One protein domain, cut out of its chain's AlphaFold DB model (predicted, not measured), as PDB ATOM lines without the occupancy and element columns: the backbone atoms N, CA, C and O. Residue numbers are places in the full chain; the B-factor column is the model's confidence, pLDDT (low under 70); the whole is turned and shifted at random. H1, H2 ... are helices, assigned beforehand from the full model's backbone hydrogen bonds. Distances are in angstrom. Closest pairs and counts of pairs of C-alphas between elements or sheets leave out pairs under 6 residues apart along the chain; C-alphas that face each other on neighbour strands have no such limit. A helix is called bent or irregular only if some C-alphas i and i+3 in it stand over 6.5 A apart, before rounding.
ATOM      1  N   ALA A 627     142.698 120.560 135.585       83.31
ATOM      2  CA  ALA A 627     141.415 119.873 135.768       83.31
ATOM      3  C   ALA A 627     140.198 120.819 135.759       83.31
ATOM      4  O   ALA A 627     139.173 120.469 135.186       83.31
ATOM      5  N   ILE A 628     140.320 122.034 136.310       85.31
ATOM      6  CA  ILE A 628     139.253 123.053 136.275       85.31
ATOM      7  C   ILE A 628     138.922 123.465 134.830       85.31
ATOM      8  O   ILE A 628     137.752 123.495 134.466       85.31
ATOM      9  N   ARG A 629     139.931 123.694 133.976       89.31
ATOM     10  CA  ARG A 629     139.731 124.037 132.556       89.31
ATOM     11  C   ARG A 629     139.093 122.880 131.782       89.31
ATOM     12  O   ARG A 629     138.219 123.110 130.953       89.31
ATOM     13  N   ARG A 630     139.487 121.636 132.086       92.19
ATOM     14  CA  ARG A 630     138.892 120.415 131.509       92.19
ATOM     15  C   ARG A 630     137.422 120.255 131.913       92.19
ATOM     16  O   ARG A 630     136.592 119.991 131.052       92.19
ATOM     17  N   ARG A 631     137.099 120.471 133.196       89.94
ATOM     18  CA  ARG A 631     135.720 120.483 133.720       89.94
ATOM     19  C   ARG A 631     134.882 121.565 133.036       89.94
ATOM     20  O   ARG A 631     133.824 121.252 132.511       89.94
ATOM     21  N   ALA A 632     135.386 122.799 132.972       91.25
ATOM     22  CA  ALA A 632     134.702 123.899 132.297       91.25
ATOM     23  C   ALA A 632     134.428 123.581 130.818       91.25
ATOM     24  O   ALA A 632     133.301 123.749 130.363       91.25
ATOM     25  N   ALA A 633     135.414 123.059 130.079       94.56
ATOM     26  CA  ALA A 633     135.238 122.675 128.678       94.56
ATOM     27  C   ALA A 633     134.171 121.578 128.491       94.56
ATOM     28  O   ALA A 633     133.350 121.692 127.583       94.56
ATOM     29  N   ALA A 634     134.120 120.568 129.371       94.31
ATOM     30  CA  ALA A 634     133.068 119.548 129.356       94.31
ATOM     31  C   ALA A 634     131.671 120.158 129.582       94.31
ATOM     32  O   ALA A 634     130.752 119.879 128.809       94.31
ATOM     33  N   SER A 635     131.535 121.075 130.545       93.50
ATOM     34  CA  SER A 635     130.261 121.748 130.818       93.50
ATOM     35  C   SER A 635     129.859 122.772 129.747       93.50
ATOM     36  O   SER A 635     128.669 122.971 129.506       93.50
ATOM     37  N   TYR A 636     130.814 123.371 129.022       95.75
ATOM     38  CA  TYR A 636     130.525 124.135 127.800       95.75
ATOM     39  C   TYR A 636     129.968 123.234 126.685       95.75
ATOM     40  O   TYR A 636     129.007 123.634 126.030       95.75
ATOM     41  N   ILE A 637     130.511 122.023 126.485       97.38
ATOM     42  CA  ILE A 637     129.980 121.053 125.505       97.38
ATOM     43  C   ILE A 637     128.563 120.627 125.893       97.38
ATOM     44  O   ILE A 637     127.654 120.740 125.071       97.38
ATOM     45  N   SER A 638     128.366 120.153 127.130       95.50
ATOM     46  CA  SER A 638     127.072 119.644 127.607       95.50
ATOM     47  C   SER A 638     125.992 120.721 127.513       95.50
ATOM     48  O   SER A 638     124.931 120.497 126.929       95.50
ATOM     49  N   SER A 639     126.296 121.931 127.983       95.25
ATOM     50  CA  SER A 639     125.365 123.049 127.939       95.25
ATOM     51  C   SER A 639     125.058 123.478 126.501       95.25
ATOM     52  O   SER A 639     123.887 123.668 126.179       95.25
ATOM     53  N   LEU A 640     126.052 123.525 125.603       97.12
ATOM     54  CA  LEU A 640     125.836 123.869 124.192       97.12
ATOM     55  C   LEU A 640     124.865 122.890 123.526       97.12
ATOM     56  O   LEU A 640     123.836 123.317 123.004       97.12
ATOM     57  N   ILE A 641     125.149 121.583 123.584       96.38
ATOM     58  CA  ILE A 641     124.354 120.572 122.866       96.38
ATOM     59  C   ILE A 641     122.945 120.384 123.450       96.38
ATOM     60  O   ILE A 641     122.042 119.984 122.716       96.38
ATOM     61  N   CYS A 642     122.727 120.721 124.726       95.31
ATOM     62  CA  CYS A 642     121.397 120.794 125.341       95.31
ATOM     63  C   CYS A 642     120.608 122.029 124.902       95.31
ATOM     64  O   CYS A 642     119.416 121.942 124.590       95.31
ATOM     65  N   ARG A 643     121.263 123.191 124.905       94.50
ATOM     66  CA  ARG A 643     120.606 124.499 124.813       94.50
ATOM     67  C   ARG A 643     120.485 125.018 123.386       94.50
ATOM     68  O   ARG A 643     119.690 125.915 123.154       94.50
ATOM     69  N   SER A 644     121.204 124.462 122.414       94.94
ATOM     70  CA  SER A 644     121.073 124.826 120.996       94.94
ATOM     71  C   SER A 644     119.968 124.049 120.274       94.94
ATOM     72  O   SER A 644     119.918 122.823 120.380       94.94
ATOM     73  N   ASN A 645     119.172 124.730 119.447       91.94
ATOM     74  CA  ASN A 645     118.261 124.097 118.479       91.94
ATOM     75  C   ASN A 645     118.936 123.784 117.126       91.94
ATOM     76  O   ASN A 645     118.373 123.055 116.319       91.94
ATOM     77  N   TYR A 646     120.137 124.320 116.879       93.69
ATOM     78  CA  TYR A 646     120.860 124.217 115.603       93.69
ATOM     79  C   TYR A 646     121.973 123.149 115.579       93.69
ATOM     80  O   TYR A 646     122.569 122.905 114.530       93.69
ATOM     81  N   VAL A 647     122.316 122.520 116.708       93.94
ATOM     82  CA  VAL A 647     123.294 121.418 116.712       93.94
ATOM     83  C   VAL A 647     122.603 120.141 116.240       93.94
ATOM     84  O   VAL A 647     121.649 119.675 116.860       93.94
ATOM     85  N   LEU A 648     123.104 119.575 115.140       91.50
ATOM     86  CA  LEU A 648     122.539 118.381 114.511       91.50
ATOM     87  C   LEU A 648     122.524 117.178 115.482       91.50
ATOM     88  O   LEU A 648     123.519 116.970 116.187       91.50
ATOM     89  N   PRO A 649     121.478 116.324 115.472       92.12
ATOM     90  CA  PRO A 649     121.363 115.154 116.352       92.12
ATOM     91  C   PRO A 649     122.602 114.248 116.379       92.12
ATOM     92  O   PRO A 649     123.013 113.783 117.441       92.12
ATOM     93  N   GLN A 650     123.253 114.064 115.227       90.88
ATOM     94  CA  GLN A 650     124.496 113.295 115.091       90.88
ATOM     95  C   GLN A 650     125.655 113.848 115.940       90.88
ATOM     96  O   GLN A 650     126.434 113.076 116.497       90.88
ATOM     97  N   TYR A 651     125.754 115.172 116.101       92.44
ATOM     98  CA  TYR A 651     126.774 115.808 116.938       92.44
ATOM     99  C   TYR A 651     126.425 115.708 118.424       92.44
ATOM    100  O   TYR A 651     127.330 115.545 119.240       92.44
ATOM    101  N   VAL A 652     125.135 115.726 118.782       94.25
ATOM    102  CA  VAL A 652     124.674 115.459 120.157       94.25
ATOM    103  C   VAL A 652     125.031 114.025 120.562       94.25
ATOM    104  O   VAL A 652     125.717 113.818 121.561       94.25
ATOM    105  N   CYS A 653     124.644 113.039 119.746       94.50
ATOM    106  CA  CYS A 653     124.909 111.621 120.003       94.50
ATOM    107  C   CYS A 653     126.413 111.304 119.986       94.50
ATOM    108  O   CYS A 653     126.901 110.569 120.841       94.50
ATOM    109  N   GLY A 654     127.169 111.890 119.051       93.25
ATOM    110  CA  GLY A 654     128.629 111.783 119.011       93.25
ATOM    111  C   GLY A 654     129.288 112.349 120.271       93.25
ATOM    112  O   GLY A 654     130.114 111.678 120.882       93.25
ATOM    113  N   SER A 655     128.872 113.539 120.715       96.31
ATOM    114  CA  SER A 655     129.389 114.161 121.945       96.31
ATOM    115  C   SER A 655     129.078 113.325 123.187       96.31
ATOM    116  O   SER A 655     129.948 113.144 124.035       96.31
ATOM    117  N   LEU A 656     127.872 112.757 123.282       95.75
ATOM    118  CA  LEU A 656     127.505 111.876 124.390       95.75
ATOM    119  C   LEU A 656     128.336 110.580 124.392       95.75
ATOM    120  O   LEU A 656     128.831 110.188 125.443       95.75
ATOM    121  N   ASN A 657     128.591 109.978 123.225       94.75
ATOM    122  CA  ASN A 657     129.510 108.839 123.103       94.75
ATOM    123  C   ASN A 657     130.953 109.193 123.512       94.75
ATOM    124  O   ASN A 657     131.616 108.384 124.158       94.75
ATOM    125  N   HIS A 658     131.441 110.399 123.201       95.12
ATOM    126  CA  HIS A 658     132.745 110.869 123.686       95.12
ATOM    127  C   HIS A 658     132.778 111.027 125.215       95.12
ATOM    128  O   HIS A 658     133.767 110.641 125.841       95.12
ATOM    129  N   LEU A 659     131.700 111.528 125.830       95.25
ATOM    130  CA  LEU A 659     131.559 111.619 127.291       95.25
ATOM    131  C   LEU A 659     131.456 110.235 127.953       95.25
ATOM    132  O   LEU A 659     132.084 110.020 128.986       95.25
ATOM    133  N   PHE A 660     130.757 109.274 127.345       94.44
ATOM    134  CA  PHE A 660     130.753 107.872 127.782       94.44
ATOM    135  C   PHE A 660     132.150 107.245 127.688       94.44
ATOM    136  O   PHE A 660     132.619 106.643 128.651       94.44
ATOM    137  N   GLY A 661     132.858 107.455 126.576       91.81
ATOM    138  CA  GLY A 661     134.245 107.019 126.412       91.81
ATOM    139  C   GLY A 661     135.208 107.664 127.415       91.81
ATOM    140  O   GLY A 661     136.189 107.041 127.797       91.81
ATOM    141  N   LEU A 662     134.921 108.878 127.896       91.69
ATOM    142  CA  LEU A 662     135.689 109.521 128.966       91.69
ATOM    143  C   LEU A 662     135.483 108.864 130.344       91.69
ATOM    144  O   LEU A 662     136.352 109.025 131.201       91.69
ATOM    145  N   LEU A 663     134.390 108.123 130.571       90.88
ATOM    146  CA  LEU A 663     134.166 107.411 131.836       90.88
ATOM    147  C   LEU A 663     135.148 106.242 132.031       90.88
ATOM    148  O   LEU A 663     135.568 106.005 133.161       90.88
ATOM    149  N   SER A 664     135.601 105.590 130.953       88.69
ATOM    150  CA  SER A 664     136.514 104.434 131.045       88.69
ATOM    151  C   SER A 664     137.900 104.782 131.605       88.69
ATOM    152  O   SER A 664     138.559 103.945 132.220       88.69
ATOM    153  N   TYR A 665     138.330 106.051 131.526       85.88
ATOM    154  CA  TYR A 665     139.535 106.530 132.227       85.88
ATOM    155  C   TYR A 665     139.435 106.444 133.762       85.88
ATOM    156  O   TYR A 665     140.426 106.680 134.465       85.88
ATOM    157  N   PHE A 666     138.251 106.133 134.290       86.44
ATOM    158  CA  PHE A 666     137.973 105.963 135.710       86.44
ATOM    159  C   PHE A 666     137.667 104.504 136.089       86.44
ATOM    160  O   PHE A 666     137.408 104.256 137.262       86.44
ATOM    161  N   ASP A 667     137.792 103.535 135.169       85.69
ATOM    162  CA  ASP A 667     137.515 102.107 135.420       85.69
ATOM    163  C   ASP A 667     138.310 101.536 136.601       85.69
ATOM    164  O   ASP A 667     137.754 100.849 137.456       85.69
ATOM    165  N   GLU A 668     139.600 101.862 136.715       79.00
ATOM    166  CA  GLU A 668     140.439 101.460 137.858       79.00
ATOM    167  C   GLU A 668     139.947 102.054 139.192       79.00
ATOM    168  O   GLU A 668     140.131 101.463 140.256       79.00
ATOM    169  N   GLN A 669     139.326 103.237 139.137       78.38
ATOM    170  CA  GLN A 669     138.846 104.007 140.290       78.38
ATOM    171  C   GLN A 669     137.399 103.662 140.671       78.38
ATOM    172  O   GLN A 669     136.968 104.024 141.761       78.38
ATOM    173  N   THR A 670     136.653 102.973 139.805       75.62
ATOM    174  CA  THR A 670     135.295 102.464 140.070       75.62
ATOM    175  C   THR A 670     135.280 100.962 140.346       75.62
ATOM    176  O   THR A 670     134.485 100.504 141.163       75.62
ATOM    177  N   SER A 671     136.213 100.206 139.757       69.06
ATOM    178  CA  SER A 671     136.395  98.757 139.961       69.06
ATOM    179  C   SER A 671     137.167  98.398 141.240       69.06
ATOM    180  O   SER A 671     137.442  97.221 141.484       69.06
ATOM    181  N   GLY A 672     137.540  99.395 142.052       55.22
ATOM    182  CA  GLY A 672     138.226  99.227 143.334       55.22
ATOM    183  C   GLY A 672     137.499  98.243 144.253       55.22
ATOM    184  O   GLY A 672     136.494  98.569 144.881       55.22
ATOM    185  N   SER A 704     142.308 113.737 143.889       63.38
ATOM    186  CA  SER A 704     141.190 114.683 144.009       63.38
ATOM    187  C   SER A 704     140.868 115.379 142.683       63.38
ATOM    188  O   SER A 704     139.701 115.501 142.320       63.38
ATOM    189  N   ALA A 705     141.886 115.817 141.934       63.12
ATOM    190  CA  ALA A 705     141.691 116.503 140.660       63.12
ATOM    191  C   ALA A 705     141.047 115.594 139.597       63.12
ATOM    192  O   ALA A 705     140.090 116.014 138.943       63.12
ATOM    193  N   LYS A 706     141.511 114.342 139.461       68.38
ATOM    194  CA  LYS A 706     140.901 113.350 138.555       68.38
ATOM    195  C   LYS A 706     139.449 113.057 138.940       68.38
ATOM    196  O   LYS A 706     138.565 113.149 138.094       68.38
ATOM    197  N   LEU A 707     139.195 112.796 140.220       80.88
ATOM    198  CA  LEU A 707     137.859 112.484 140.726       80.88
ATOM    199  C   LEU A 707     136.874 113.662 140.561       80.88
ATOM    200  O   LEU A 707     135.702 113.453 140.259       80.88
ATOM    201  N   SER A 708     137.350 114.911 140.654       81.62
ATOM    202  CA  SER A 708     136.526 116.097 140.367       81.62
ATOM    203  C   SER A 708     136.080 116.196 138.900       81.62
ATOM    204  O   SER A 708     134.995 116.711 138.624       81.62
ATOM    205  N   LEU A 709     136.885 115.685 137.957       86.12
ATOM    206  CA  LEU A 709     136.530 115.621 136.537       86.12
ATOM    207  C   LEU A 709     135.482 114.530 136.279       86.12
ATOM    208  O   LEU A 709     134.518 114.796 135.568       86.12
ATOM    209  N   PHE A 710     135.619 113.361 136.911       89.19
ATOM    210  CA  PHE A 710     134.623 112.280 136.868       89.19
ATOM    211  C   PHE A 710     133.228 112.755 137.301       89.19
ATOM    212  O   PHE A 710     132.260 112.570 136.563       89.19
ATOM    213  N   TYR A 711     133.120 113.440 138.447       88.56
ATOM    214  CA  TYR A 711     131.834 113.969 138.921       88.56
ATOM    215  C   TYR A 711     131.240 115.036 137.992       88.56
ATOM    216  O   TYR A 711     130.035 115.025 137.756       88.56
ATOM    217  N   SER A 712     132.065 115.927 137.424       88.81
ATOM    218  CA  SER A 712     131.594 116.885 136.411       88.81
ATOM    219  C   SER A 712     131.065 116.180 135.158       88.81
ATOM    220  O   SER A 712     129.946 116.473 134.756       88.81
ATOM    221  N   ILE A 713     131.797 115.209 134.597       92.38
ATOM    222  CA  ILE A 713     131.382 114.488 133.379       92.38
ATOM    223  C   ILE A 713     130.081 113.705 133.602       92.38
ATOM    224  O   ILE A 713     129.200 113.734 132.746       92.38
ATOM    225  N   LEU A 714     129.910 113.046 134.753       93.19
ATOM    226  CA  LEU A 714     128.650 112.366 135.071       93.19
ATOM    227  C   LEU A 714     127.479 113.342 135.220       93.19
ATOM    228  O   LEU A 714     126.386 113.061 134.731       93.19
ATOM    229  N   GLN A 715     127.695 114.503 135.839       91.25
ATOM    230  CA  GLN A 715     126.661 115.530 135.916       91.25
ATOM    231  C   GLN A 715     126.325 116.115 134.532       91.25
ATOM    232  O   GLN A 715     125.155 116.349 134.239       91.25
ATOM    233  N   ASP A 716     127.329 116.321 133.678       94.19
ATOM    234  CA  ASP A 716     127.164 116.762 132.290       94.19
ATOM    235  C   ASP A 716     126.339 115.749 131.475       94.19
ATOM    236  O   ASP A 716     125.425 116.140 130.752       94.19
ATOM    237  N   ILE A 717     126.584 114.446 131.653       96.31
ATOM    238  CA  ILE A 717     125.781 113.361 131.062       96.31
ATOM    239  C   ILE A 717     124.325 113.408 131.552       96.31
ATOM    240  O   ILE A 717     123.406 113.339 130.735       96.31
ATOM    241  N   LEU A 718     124.093 113.554 132.861       94.56
ATOM    242  CA  LEU A 718     122.735 113.664 133.417       94.56
ATOM    243  C   LEU A 718     122.007 114.913 132.895       94.56
ATOM    244  O   LEU A 718     120.829 114.837 132.559       94.56
ATOM    245  N   TYR A 719     122.711 116.038 132.739       94.62
ATOM    246  CA  TYR A 719     122.160 117.253 132.135       94.62
ATOM    247  C   TYR A 719     121.797 117.055 130.656       94.62
ATOM    248  O   TYR A 719     120.755 117.539 130.214       94.62
ATOM    249  N   ILE A 720     122.598 116.299 129.896       95.94
ATOM    250  CA  ILE A 720     122.263 115.914 128.514       95.94
ATOM    251  C   ILE A 720     120.995 115.064 128.475       95.94
ATOM    252  O   ILE A 720     120.125 115.324 127.645       95.94
ATOM    253  N   ILE A 721     120.829 114.127 129.411       95.06
ATOM    254  CA  ILE A 721     119.601 113.333 129.527       95.06
ATOM    255  C   ILE A 721     118.379 114.254 129.713       95.06
ATOM    256  O   ILE A 721     117.447 114.151 128.916       95.06
ATOM    257  N   CYS A 722     118.399 115.229 130.631       93.94
ATOM    258  CA  CYS A 722     117.269 116.157 130.848       93.94
ATOM    259  C   CYS A 722     116.743 116.828 129.558       93.94
ATOM    260  O   CYS A 722     115.535 116.960 129.350       93.94
ATOM    261  N   TYR A 723     117.638 117.247 128.660       93.06
ATOM    262  CA  TYR A 723     117.268 118.006 127.456       93.06
ATOM    263  C   TYR A 723     117.208 117.179 126.166       93.06
ATOM    264  O   TYR A 723     116.764 117.722 125.150       93.06
ATOM    265  N   ARG A 724     117.710 115.937 126.162       94.12
ATOM    266  CA  ARG A 724     117.856 115.093 124.961       94.12
ATOM    267  C   ARG A 724     117.428 113.632 125.162       94.12
ATOM    268  O   ARG A 724     117.926 112.746 124.467       94.12
ATOM    269  N   THR A 725     116.516 113.350 126.104       93.25
ATOM    270  CA  THR A 725     116.013 111.973 126.304       93.25
ATOM    271  C   THR A 725     115.305 111.450 125.042       93.25
ATOM    272  O   THR A 725     115.390 110.262 124.747       93.25
ATOM    273  N   ASP A 726     114.700 112.340 124.249       90.19
ATOM    274  CA  ASP A 726     114.135 112.071 122.920       90.19
ATOM    275  C   ASP A 726     115.152 111.424 121.959       90.19
ATOM    276  O   ASP A 726     114.925 110.318 121.464       90.19
ATOM    277  N   LEU A 727     116.305 112.066 121.744       91.75
ATOM    278  CA  LEU A 727     117.361 111.550 120.863       91.75
ATOM    279  C   LEU A 727     118.052 110.311 121.438       91.75
ATOM    280  O   LEU A 727     118.433 109.412 120.689       91.75
ATOM    281  N   ILE A 728     118.223 110.262 122.761       93.56
ATOM    282  CA  ILE A 728     118.835 109.121 123.451       93.56
ATOM    283  C   ILE A 728     117.955 107.883 123.290       93.56
ATOM    284  O   ILE A 728     118.454 106.840 122.882       93.56
ATOM    285  N   SER A 729     116.652 108.003 123.549       92.00
ATOM    286  CA  SER A 729     115.679 106.915 123.407       92.00
ATOM    287  C   SER A 729     115.606 106.380 121.973       92.00
ATOM    288  O   SER A 729     115.514 105.169 121.772       92.00
ATOM    289  N   ALA A 730     115.726 107.256 120.972       91.88
ATOM    290  CA  ALA A 730     115.767 106.865 119.564       91.88
ATOM    291  C   ALA A 730     117.053 106.111 119.150       91.88
ATOM    292  O   ALA A 730     117.112 105.580 118.042       91.88
ATOM    293  N   SER A 731     118.086 106.054 120.000       93.25
ATOM    294  CA  SER A 731     119.389 105.460 119.684       93.25
ATOM    295  C   SER A 731     119.653 104.178 120.494       93.25
ATOM    296  O   SER A 731     120.028 104.252 121.670       93.25
ATOM    297  N   PRO A 732     119.542 102.977 119.886       91.38
ATOM    298  CA  PRO A 732     119.717 101.712 120.602       91.38
ATOM    299  C   PRO A 732     121.083 101.560 121.284       91.38
ATOM    300  O   PRO A 732     121.164 100.977 122.362       91.38
ATOM    301  N   SER A 733     122.153 102.105 120.695       91.81
ATOM    302  CA  SER A 733     123.507 102.049 121.262       91.81
ATOM    303  C   SER A 733     123.664 102.920 122.511       91.81
ATOM    304  O   SER A 733     124.284 102.478 123.479       91.81
ATOM    305  N   LEU A 734     123.065 104.117 122.531       93.56
ATOM    306  CA  LEU A 734     123.065 104.985 123.712       93.56
ATOM    307  C   LEU A 734     122.231 104.368 124.843       93.56
ATOM    308  O   LEU A 734     122.698 104.317 125.980       93.56
ATOM    309  N   VAL A 735     121.044 103.830 124.536       94.00
ATOM    310  CA  VAL A 735     120.203 103.122 125.521       94.00
ATOM    311  C   VAL A 735     120.919 101.891 126.084       94.00
ATOM    312  O   VAL A 735     120.905 101.684 127.297       94.00
ATOM    313  N   ALA A 736     121.590 101.100 125.241       93.00
ATOM    314  CA  ALA A 736     122.354  99.933 125.682       93.00
ATOM    315  C   ALA A 736     123.482 100.315 126.656       93.00
ATOM    316  O   ALA A 736     123.610  99.688 127.706       93.00
ATOM    317  N   PHE A 737     124.247 101.377 126.364       94.31
ATOM    318  CA  PHE A 737     125.274 101.867 127.288       94.31
ATOM    319  C   PHE A 737     124.677 102.447 128.578       94.31
ATOM    320  O   PHE A 737     125.253 102.275 129.646       94.31
ATOM    321  N   ILE A 738     123.520 103.111 128.527       93.75
ATOM    322  CA  ILE A 738     122.870 103.622 129.742       93.75
ATOM    323  C   ILE A 738     122.451 102.469 130.667       93.75
ATOM    324  O   ILE A 738     122.649 102.558 131.878       93.75
ATOM    325  N   LYS A 739     121.926 101.377 130.098       90.69
ATOM    326  CA  LYS A 739     121.433 100.204 130.836       90.69
ATOM    327  C   LYS A 739     122.498  99.234 131.339       90.69
ATOM    328  O   LYS A 739     122.194  98.442 132.228       90.69
ATOM    329  N   ASP A 740     123.699  99.217 130.765       89.00
ATOM    330  CA  ASP A 740     124.715  98.232 131.149       89.00
ATOM    331  C   ASP A 740     125.177  98.459 132.607       89.00
ATOM    332  O   ASP A 740     125.865  99.422 132.947       89.00
ATOM    333  N   THR A 741     124.786  97.532 133.484       84.50
ATOM    334  CA  THR A 741     125.083  97.533 134.924       84.50
ATOM    335  C   THR A 741     126.499  97.067 135.268       84.50
ATOM    336  O   THR A 741     126.876  97.072 136.438       84.50
ATOM    337  N   ARG A 742     127.303  96.655 134.279       81.50
ATOM    338  CA  ARG A 742     128.691  96.196 134.456       81.50
ATOM    339  C   ARG A 742     129.722  97.157 133.880       81.50
ATOM    340  O   ARG A 742     130.796  97.276 134.461       81.50
ATOM    341  N   ARG A 743     129.441  97.779 132.730       83.38
ATOM    342  CA  ARG A 743     130.369  98.690 132.019       83.38
ATOM    343  C   ARG A 743     129.707  99.949 131.444       83.38
ATOM    344  O   ARG A 743     130.381 100.750 130.799       83.38
ATOM    345  N   GLY A 744     128.409 100.122 131.671       89.12
ATOM    346  CA  GLY A 744     127.623 101.267 131.223       89.12
ATOM    347  C   GLY A 744     127.419 102.331 132.293       89.12
ATOM    348  O   GLY A 744     127.978 102.261 133.386       89.12
ATOM    349  N   LEU A 745     126.572 103.320 131.991       93.00
ATOM    350  CA  LEU A 745     126.318 104.471 132.865       93.00
ATOM    351  C   LEU A 745     125.854 104.055 134.269       93.00
ATOM    352  O   LEU A 745     126.340 104.615 135.252       93.00
ATOM    353  N   LEU A 746     124.969 103.056 134.372       91.44
ATOM    354  CA  LEU A 746     124.514 102.522 135.660       91.44
ATOM    355  C   LEU A 746     125.672 102.002 136.524       91.44
ATOM    356  O   LEU A 746     125.693 102.287 137.717       91.44
ATOM    357  N   ALA A 747     126.668 101.328 135.939       90.56
ATOM    358  CA  ALA A 747     127.832 100.832 136.680       90.56
ATOM    359  C   ALA A 747     128.655 101.969 137.320       90.56
ATOM    360  O   ALA A 747     129.114 101.853 138.457       90.56
ATOM    361  N   TYR A 748     128.822 103.097 136.617       92.25
ATOM    362  CA  TYR A 748     129.526 104.264 137.162       92.25
ATOM    363  C   TYR A 748     128.702 104.989 138.233       92.25
ATOM    364  O   TYR A 748     129.270 105.430 139.237       92.25
ATOM    365  N   LEU A 749     127.380 105.102 138.052       91.25
ATOM    366  CA  LEU A 749     126.486 105.741 139.025       91.25
ATOM    367  C   LEU A 749     126.358 104.935 140.327       91.25
ATOM    368  O   LEU A 749     126.375 105.537 141.401       91.25
ATOM    369  N   ASP A 750     126.316 103.603 140.236       88.00
ATOM    370  CA  ASP A 750     126.207 102.684 141.381       88.00
ATOM    371  C   ASP A 750     127.558 102.369 142.053       88.00
ATOM    372  O   ASP A 750     127.631 101.680 143.071       88.00
ATOM    373  N   SER A 751     128.657 102.902 141.512       87.81
ATOM    374  CA  SER A 751     129.997 102.714 142.070       87.81
ATOM    375  C   SER A 751     130.115 103.217 143.517       87.81
ATOM    376  O   SER A 751     129.423 104.139 143.958       87.81
ATOM    377  N   TYR A 752     131.082 102.675 144.265       84.25
ATOM    378  CA  TYR A 752     131.332 103.056 145.664       84.25
ATOM    379  C   TYR A 752     131.680 104.546 145.863       84.25
ATOM    380  O   TYR A 752     131.617 105.050 146.986       84.25
ATOM    381  N   LEU A 753     132.023 105.258 144.784       82.88
ATOM    382  CA  LEU A 753     132.235 106.708 144.759       82.88
ATOM    383  C   LEU A 753     130.927 107.499 144.949       82.88
ATOM    384  O   LEU A 753     130.966 108.665 145.342       82.88
ATOM    385  N   ARG A 754     129.767 106.868 144.700       83.81
ATOM    386  CA  ARG A 754     128.409 107.420 144.846       83.81
ATOM    387  C   ARG A 754     128.270 108.827 144.226       83.81
ATOM    388  O   ARG A 754     127.924 109.777 144.942       83.81
ATOM    389  N   PRO A 755     128.544 108.985 142.913       85.31
ATOM    390  CA  PRO A 755     128.653 110.278 142.224       85.31
ATOM    391  C   PRO A 755     127.390 111.149 142.281       85.31
ATOM    392  O   PRO A 755     127.501 112.375 142.275       85.31
ATOM    393  N   LEU A 756     126.197 110.555 142.414       86.50
ATOM    394  CA  LEU A 756     124.938 111.298 142.572       86.50
ATOM    395  C   LEU A 756     124.933 112.221 143.805       86.50
ATOM    396  O   LEU A 756     124.278 113.258 143.788       86.50
ATOM    397  N   ASN A 757     125.732 111.923 144.838       82.56
ATOM    398  CA  ASN A 757     125.913 112.816 145.991       82.56
ATOM    399  C   ASN A 757     126.601 114.153 145.658       82.56
ATOM    400  O   ASN A 757     126.557 115.071 146.478       82.56
ATOM    401  N   TYR A 758     127.308 114.228 144.530       77.69
ATOM    402  CA  TYR A 758     128.086 115.392 144.097       77.69
ATOM    403  C   TYR A 758     127.428 116.132 142.923       77.69
ATOM    404  O   TYR A 758     127.872 117.219 142.562       77.69
ATOM    405  N   CYS A 759     126.356 115.577 142.353       82.38
ATOM    406  CA  CYS A 759     125.582 116.199 141.282       82.38
ATOM    407  C   CYS A 759     124.547 117.189 141.847       82.38
ATOM    408  O   CYS A 759     123.965 116.968 142.912       82.38
ATOM    409  N   LYS A 760     124.253 118.265 141.108       82.00
ATOM    410  CA  LYS A 760     123.144 119.177 141.428       82.00
ATOM    411  C   LYS A 760     121.812 118.427 141.505       82.00
ATOM    412  O   LYS A 760     121.387 117.796 140.540       82.00
ATOM    413  N   HIS A 761     121.106 118.589 142.623       83.81
ATOM    414  CA  HIS A 761     119.810 117.949 142.863       83.81
ATOM    415  C   HIS A 761     118.777 118.248 141.770       83.81
ATOM    416  O   HIS A 761     118.121 117.326 141.304       83.81
ATOM    417  N   SER A 762     118.698 119.499 141.306       84.19
ATOM    418  CA  SER A 762     117.791 119.902 140.225       84.19
ATOM    419  C   SER A 762     118.047 119.168 138.907       84.19
ATOM    420  O   SER A 762     117.105 118.943 138.158       84.19
ATOM    421  N   VAL A 763     119.290 118.753 138.632       89.00
ATOM    422  CA  VAL A 763     119.622 117.933 137.456       89.00
ATOM    423  C   VAL A 763     119.122 116.499 137.645       89.00
ATOM    424  O   VAL A 763     118.557 115.934 136.717       89.00
ATOM    425  N   ILE A 764     119.258 115.931 138.849       90.88
ATOM    426  CA  ILE A 764     118.769 114.577 139.171       90.88
ATOM    427  C   ILE A 764     117.241 114.512 139.043       90.88
ATOM    428  O   ILE A 764     116.728 113.689 138.288       90.88
ATOM    429  N   THR A 765     116.517 115.413 139.714       90.44
ATOM    430  CA  THR A 765     115.045 115.456 139.688       90.44
ATOM    431  C   THR A 765     114.509 115.649 138.264       90.44
ATOM    432  O   THR A 765     113.500 115.063 137.881       90.44
ATOM    433  N   GLU A 766     115.198 116.437 137.437       90.06
ATOM    434  CA  GLU A 766     114.780 116.689 136.057       90.06
ATOM    435  C   GLU A 766     115.127 115.537 135.096       90.06
ATOM    436  O   GLU A 766     114.369 115.257 134.162       90.06
ATOM    437  N   ALA A 767     116.213 114.800 135.358       92.25
ATOM    438  CA  ALA A 767     116.523 113.554 134.661       92.25
ATOM    439  C   ALA A 767     115.480 112.468 134.981       92.25
ATOM    440  O   ALA A 767     115.054 111.749 134.077       92.25
ATOM    441  N   ILE A 768     115.000 112.398 136.231       94.12
ATOM    442  CA  ILE A 768     113.883 111.527 136.637       94.12
ATOM    443  C   ILE A 768     112.623 111.864 135.825       94.12
ATOM    444  O   ILE A 768     112.094 110.982 135.147       94.12
ATOM    445  N   ARG A 769     112.187 113.135 135.794       91.75
ATOM    446  CA  ARG A 769     111.012 113.568 134.999       91.75
ATOM    447  C   ARG A 769     111.144 113.257 133.508       91.75
ATOM    448  O   ARG A 769     110.184 112.825 132.868       91.75
ATOM    449  N   SER A 770     112.330 113.484 132.948       90.69
ATOM    450  CA  SER A 770     112.580 113.293 131.515       90.69
ATOM    451  C   SER A 770     112.571 111.813 131.126       90.69
ATOM    452  O   SER A 770     112.001 111.452 130.100       90.69
ATOM    453  N   THR A 771     113.128 110.941 131.971       93.44
ATOM    454  CA  THR A 771     113.199 109.488 131.727       93.44
ATOM    455  C   THR A 771     111.882 108.753 131.982       93.44
ATOM    456  O   THR A 771     111.626 107.755 131.311       93.44
ATOM    457  N   ALA A 772     111.008 109.277 132.853       91.81
ATOM    458  CA  ALA A 772     109.680 108.718 133.157       91.81
ATOM    459  C   ALA A 772     108.802 108.473 131.912       91.81
ATOM    460  O   ALA A 772     107.930 107.606 131.902       91.81
ATOM    461  N   HIS A 773     109.031 109.253 130.857       86.31
ATOM    462  CA  HIS A 773     108.227 109.269 129.642       86.31
ATOM    463  C   HIS A 773     108.588 108.185 128.609       86.31
ATOM    464  O   HIS A 773     107.855 108.021 127.634       86.31
ATOM    465  N   PHE A 774     109.691 107.447 128.789       89.94
ATOM    466  CA  PHE A 774     110.242 106.560 127.757       89.94
ATOM    467  C   PHE A 774     110.360 105.108 128.231       89.94
ATOM    468  O   PHE A 774     111.103 104.785 129.158       89.94
ATOM    469  N   GLU A 775     109.658 104.193 127.555       88.75
ATOM    470  CA  GLU A 775     109.567 102.797 127.999       88.75
ATOM    471  C   GLU A 775     110.909 102.064 128.022       88.75
ATOM    472  O   GLU A 775     111.200 101.301 128.944       88.75
ATOM    473  N   ASN A 776     111.757 102.340 127.034       91.38
ATOM    474  CA  ASN A 776     113.100 101.786 126.936       91.38
ATOM    475  C   ASN A 776     114.078 102.345 127.989       91.38
ATOM    476  O   ASN A 776     115.198 101.853 128.054       91.38
ATOM    477  N   LEU A 777     113.676 103.294 128.844       92.06
ATOM    478  CA  LEU A 777     114.494 103.842 129.936       92.06
ATOM    479  C   LEU A 777     113.909 103.592 131.342       92.06
ATOM    480  O   LEU A 777     114.516 104.012 132.325       92.06
ATOM    481  N   LYS A 778     112.801 102.839 131.467       90.56
ATOM    482  CA  LYS A 778     112.117 102.529 132.746       90.56
ATOM    483  C   LYS A 778     113.045 102.026 133.867       90.56
ATOM    484  O   LYS A 778     112.903 102.447 135.009       90.56
ATOM    485  N   GLU A 779     114.007 101.156 133.553       89.38
ATOM    486  CA  GLU A 779     114.974 100.614 134.531       89.38
ATOM    487  C   GLU A 779     115.917 101.698 135.082       89.38
ATOM    488  O   GLU A 779     116.185 101.747 136.280       89.38
ATOM    489  N   PHE A 780     116.385 102.595 134.211       93.25
ATOM    490  CA  PHE A 780     117.258 103.710 134.578       93.25
ATOM    491  C   PHE A 780     116.494 104.785 135.366       93.25
ATOM    492  O   PHE A 780     117.007 105.315 136.348       93.25
ATOM    493  N   HIS A 781     115.243 105.050 134.982       92.81
ATOM    494  CA  HIS A 781     114.328 105.922 135.715       92.81
ATOM    495  C   HIS A 781     114.114 105.438 137.163       92.81
ATOM    496  O   HIS A 781     114.393 106.184 138.100       92.81
ATOM    497  N   ALA A 782     113.737 104.166 137.351       93.00
ATOM    498  CA  ALA A 782     113.522 103.579 138.677       93.00
ATOM    499  C   ALA A 782     114.791 103.589 139.558       93.00
ATOM    500  O   ALA A 782     114.707 103.784 140.771       93.00
ATOM    501  N   TYR A 783     115.973 103.416 138.956       93.50
ATOM    502  CA  TYR A 783     117.251 103.569 139.658       93.50
ATOM    503  C   TYR A 783     117.459 105.002 140.179       93.50
ATOM    504  O   TYR A 783     117.823 105.188 141.342       93.50
ATOM    505  N   LEU A 784     117.203 106.020 139.347       92.75
ATOM    506  CA  LEU A 784     117.354 107.420 139.751       92.75
ATOM    507  C   LEU A 784     116.371 107.815 140.867       92.75
ATOM    508  O   LEU A 784     116.786 108.494 141.804       92.75
ATOM    509  N   GLU A 785     115.114 107.360 140.813       92.31
ATOM    510  CA  GLU A 785     114.128 107.587 141.886       92.31
ATOM    511  C   GLU A 785     114.580 106.982 143.226       92.31
ATOM    512  O   GLU A 785     114.553 107.651 144.265       92.31
ATOM    513  N   ALA A 786     115.055 105.732 143.210       90.50
ATOM    514  CA  ALA A 786     115.563 105.064 144.408       90.50
ATOM    515  C   ALA A 786     116.768 105.812 145.010       90.50
ATOM    516  O   ALA A 786     116.823 106.037 146.224       90.50
ATOM    517  N   ALA A 787     117.703 106.252 144.162       87.19
ATOM    518  CA  ALA A 787     118.887 106.995 144.583       87.19
ATOM    519  C   ALA A 787     118.560 108.408 145.108       87.19
ATOM    520  O   ALA A 787     119.172 108.857 146.082       87.19
ATOM    521  N   GLU A 788     117.585 109.112 144.518       87.75
ATOM    522  CA  GLU A 788     117.107 110.403 145.033       87.75
ATOM    523  C   GLU A 788     116.461 110.242 146.418       87.75
ATOM    524  O   GLU A 788     116.739 111.034 147.324       87.75
ATOM    525  N   SER A 789     115.668 109.185 146.619       85.88
ATOM    526  CA  SER A 789     115.048 108.877 147.910       85.88
ATOM    527  C   SER A 789     116.085 108.549 149.000       85.88
ATOM    528  O   SER A 789     115.971 109.052 150.124       85.88
ATOM    529  N   GLU A 790     117.134 107.766 148.696       83.44
ATOM    530  CA  GLU A 790     118.252 107.535 149.636       83.44
ATOM    531  C   GLU A 790     118.945 108.866 149.981       83.44
ATOM    532  O   GLU A 790     119.135 109.184 151.163       83.44
ATOM    533  N   LEU A 791     119.245 109.695 148.974       79.38
ATOM    534  CA  LEU A 791     119.888 110.998 149.151       79.38
ATOM    535  C   LEU A 791     119.057 111.948 150.031       79.38
ATOM    536  O   LEU A 791     119.610 112.586 150.930       79.38
ATOM    537  N   ALA A 792     117.740 112.016 149.824       75.31
ATOM    538  CA  ALA A 792     116.830 112.833 150.628       75.31
ATOM    539  C   ALA A 792     116.820 112.407 152.107       75.31
ATOM    540  O   ALA A 792     116.829 113.262 152.997       75.31
ATOM    541  N   SER A 793     116.881 111.098 152.383       70.06
ATOM    542  CA  SER A 793     116.947 110.566 153.752       70.06
ATOM    543  C   SER A 793     118.253 110.933 154.478       70.06
ATOM    544  O   SER A 793     118.250 111.192 155.683       70.06
ATOM    545  N   SER A 794     119.366 111.031 153.739       64.06
ATOM    546  CA  SER A 794     120.705 111.266 154.295       64.06
ATOM    547  C   SER A 794     121.035 112.742 154.575       64.06
ATOM    548  O   SER A 794     122.030 113.012 155.252       64.06
ATOM    549  N   TYR A 806     135.077 118.937 146.269       50.81
ATOM    550  CA  TYR A 806     134.281 119.378 145.129       50.81
ATOM    551  C   TYR A 806     133.277 120.387 145.682       50.81
ATOM    552  O   TYR A 806     132.569 120.066 146.639       50.81
ATOM    553  N   SER A 807     133.218 121.588 145.110       50.25
ATOM    554  CA  SER A 807     132.186 122.561 145.456       50.25
ATOM    555  C   SER A 807     131.094 122.526 144.385       50.25
ATOM    556  O   SER A 807     131.362 122.903 143.248       50.25
ATOM    557  N   PRO A 808     129.853 122.125 144.705       42.12
ATOM    558  CA  PRO A 808     128.687 122.333 143.845       42.12
ATOM    559  C   PRO A 808     128.425 123.796 143.438       42.12
ATOM    560  O   PRO A 808     127.621 124.029 142.539       42.12
ATOM    561  N   ILE A 809     129.112 124.775 144.041       43.50
ATOM    562  CA  ILE A 809     129.151 126.165 143.552       43.50
ATOM    563  C   ILE A 809     129.946 126.259 142.230       43.50
ATOM    564  O   ILE A 809     129.554 127.025 141.357       43.50
ATOM    565  N   ASP A 810     130.959 125.406 142.013       51.19
ATOM    566  CA  ASP A 810     131.690 125.274 140.735       51.19
ATOM    567  C   ASP A 810     130.864 124.574 139.638       51.19
ATOM    568  O   ASP A 810     131.293 124.491 138.485       51.19
ATOM    569  N   SER A 811     129.720 123.975 139.982       59.41
ATOM    570  CA  SER A 811     128.853 123.335 138.997       59.41
ATOM    571  C   SER A 811     128.084 124.417 138.239       59.41
ATOM    572  O   SER A 811     127.056 124.907 138.709       59.41
ATOM    573  N   PHE A 812     128.520 124.725 137.025       74.94
ATOM    574  CA  PHE A 812     127.975 125.791 136.191       74.94
ATOM    575  C   PHE A 812     127.657 125.269 134.785       74.94
ATOM    576  O   PHE A 812     128.466 124.548 134.209       74.94
ATOM    577  N   PHE A 813     126.493 125.635 134.236       87.25
ATOM    578  CA  PHE A 813     126.114 125.334 132.854       87.25
ATOM    579  C   PHE A 813     126.151 126.641 132.048       87.25
ATOM    580  O   PHE A 813     125.280 127.489 132.239       87.25
ATOM    581  N   PRO A 814     127.155 126.848 131.173       88.88
ATOM    582  CA  PRO A 814     127.418 128.168 130.601       88.88
ATOM    583  C   PRO A 814     126.324 128.764 129.720       88.88
ATOM    584  O   PRO A 814     126.307 129.976 129.535       88.88
ATOM    585  N   PHE A 815     125.413 127.955 129.189       92.31
ATOM    586  CA  PHE A 815     124.270 128.419 128.406       92.31
ATOM    587  C   PHE A 815     122.949 128.224 129.159       92.31
ATOM    588  O   PHE A 815     121.932 127.924 128.548       92.31
ATOM    589  N   ASP A 816     122.948 128.373 130.487       84.12
ATOM    590  CA  ASP A 816     121.717 128.602 131.257       84.12
ATOM    591  C   ASP A 816     120.978 129.885 130.782       84.12
ATOM    592  O   ASP A 816     121.543 130.657 130.004       84.12
ATOM    593  N   PRO A 817     119.690 130.091 131.145       82.38
ATOM    594  CA  PRO A 817     118.786 130.990 130.420       82.38
ATOM    595  C   PRO A 817     119.340 132.391 130.156       82.38
ATOM    596  O   PRO A 817     119.869 133.048 131.046       82.38
ATOM    597  N   TYR A 818     119.173 132.856 128.915       83.12
ATOM    598  CA  TYR A 818     119.608 134.183 128.496       83.12
ATOM    599  C   TYR A 818     118.553 135.235 128.849       83.12
ATOM    600  O   TYR A 818     117.454 135.232 128.291       83.12
TER     601      TYR A 818
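This is residues 627 to 672, 704 to 794 and 806 to 818 of the 999 residues of an uncharacterized protein of Theileria orientalis strain Shintoku (UniProt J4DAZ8). One long helix, H3, runs through the middle, with H1 and H2 packed on it to make an up-and-down bundle of three helices, each running against the one before it in the chain. On another side of H3 lies a helical hairpin, H7 and H8, in which H7 packs on H3 and H8 covers H7; the short helices H4, H5 and H6 lead from the end of H3 back toward its earlier residues. The 150 printed residues hold eight named helices, H1 to H8 in chain order, and no named strand, and the class is all helix. The whole is compact and rounded, with a radius of gyration of the C-alphas of 14.3 A and spans of 39 by 35 by 28 A.

H3, residues 704 to 729, is the longest helix, 33.7 A from C-alpha 704 at (141.190, 114.683, 144.009) to C-alpha 729 at (115.679, 106.915, 123.407); it has a kink of 82 degrees near residue 723. H1 is residues 627 to 643, 24.0 A, from C-alpha 627 at (141.415, 119.873, 135.768). H2 is residues 649 to 670, 30.3 A, with a kink of 34 degrees near residue 664. H4 is residues 732 to 739, H5 745 to 749, H6 755 to 758 and H7 761 to 771. H8, residues 775 to 794, is 29.8 A long and ends at C-alpha 794, (120.705, 111.266, 154.295). H2, H3 and H8 are irregular: C-alphas 665 and 668 are 7.6 A apart, 723 and 726 are 8.1 A apart, and 776 and 779 are 7.9 A apart.

H3 is the hub, touching five helices. H1 touches it, the same way at a shallow tilt of 8 degrees, with the closest C-alphas, Cys 642 and Tyr 723, 5.4 A apart. H2 touches H3, opposite ways at a tilt of 35.4 degrees, only just steep; the closest C-alphas, Leu 659 and Ile 713, are 6.7 A apart. H7 touches residues 715 to 725 of H3, closest at the C-alphas of Cys 722 and Ala 767, 4.7 A. H7 and H8 form a helical hairpin, closest at the C-alphas of Thr 771 and His 781, 5.5 A. H4 touches residues 776 to 780 of H8, closest at the C-alphas of Lys 739 and Phe 780, 6.6 A. H5 touches H4 only at the corner, with the C-alphas of Ile 738 and Leu 745 closest at 4.7 A. H6 only just touches H3, with 3 pairs of C-alphas within 8 A, closest at Tyr 711 and Pro 755, 5.9 A. H1 and H8 are apart. Each O i to N i+4 pair is within hydrogen-bond range in H1, H4, H5 and H7, against 12 of 18 in H2, 20 of 22 in H3 and 14 of 16 in H8; H6 is too short for such a pair.

The C-alphas farthest apart, Gly 672 and Tyr 818, are 42.3 A apart. Residues 673 to 703 are not printed, a gap of 15.8 A between C-alphas 672 and 704, and residues 795 to 805 are not printed, 18.3 A between C-alphas 794 and 806. Residues 806 to 818 hold no named element. Of the links that are printed whole, none is long. The mean pLDDT of the printed part is 87.2; residues 671 to 672, 704 to 706, 794 and 806 to 811 are under 70.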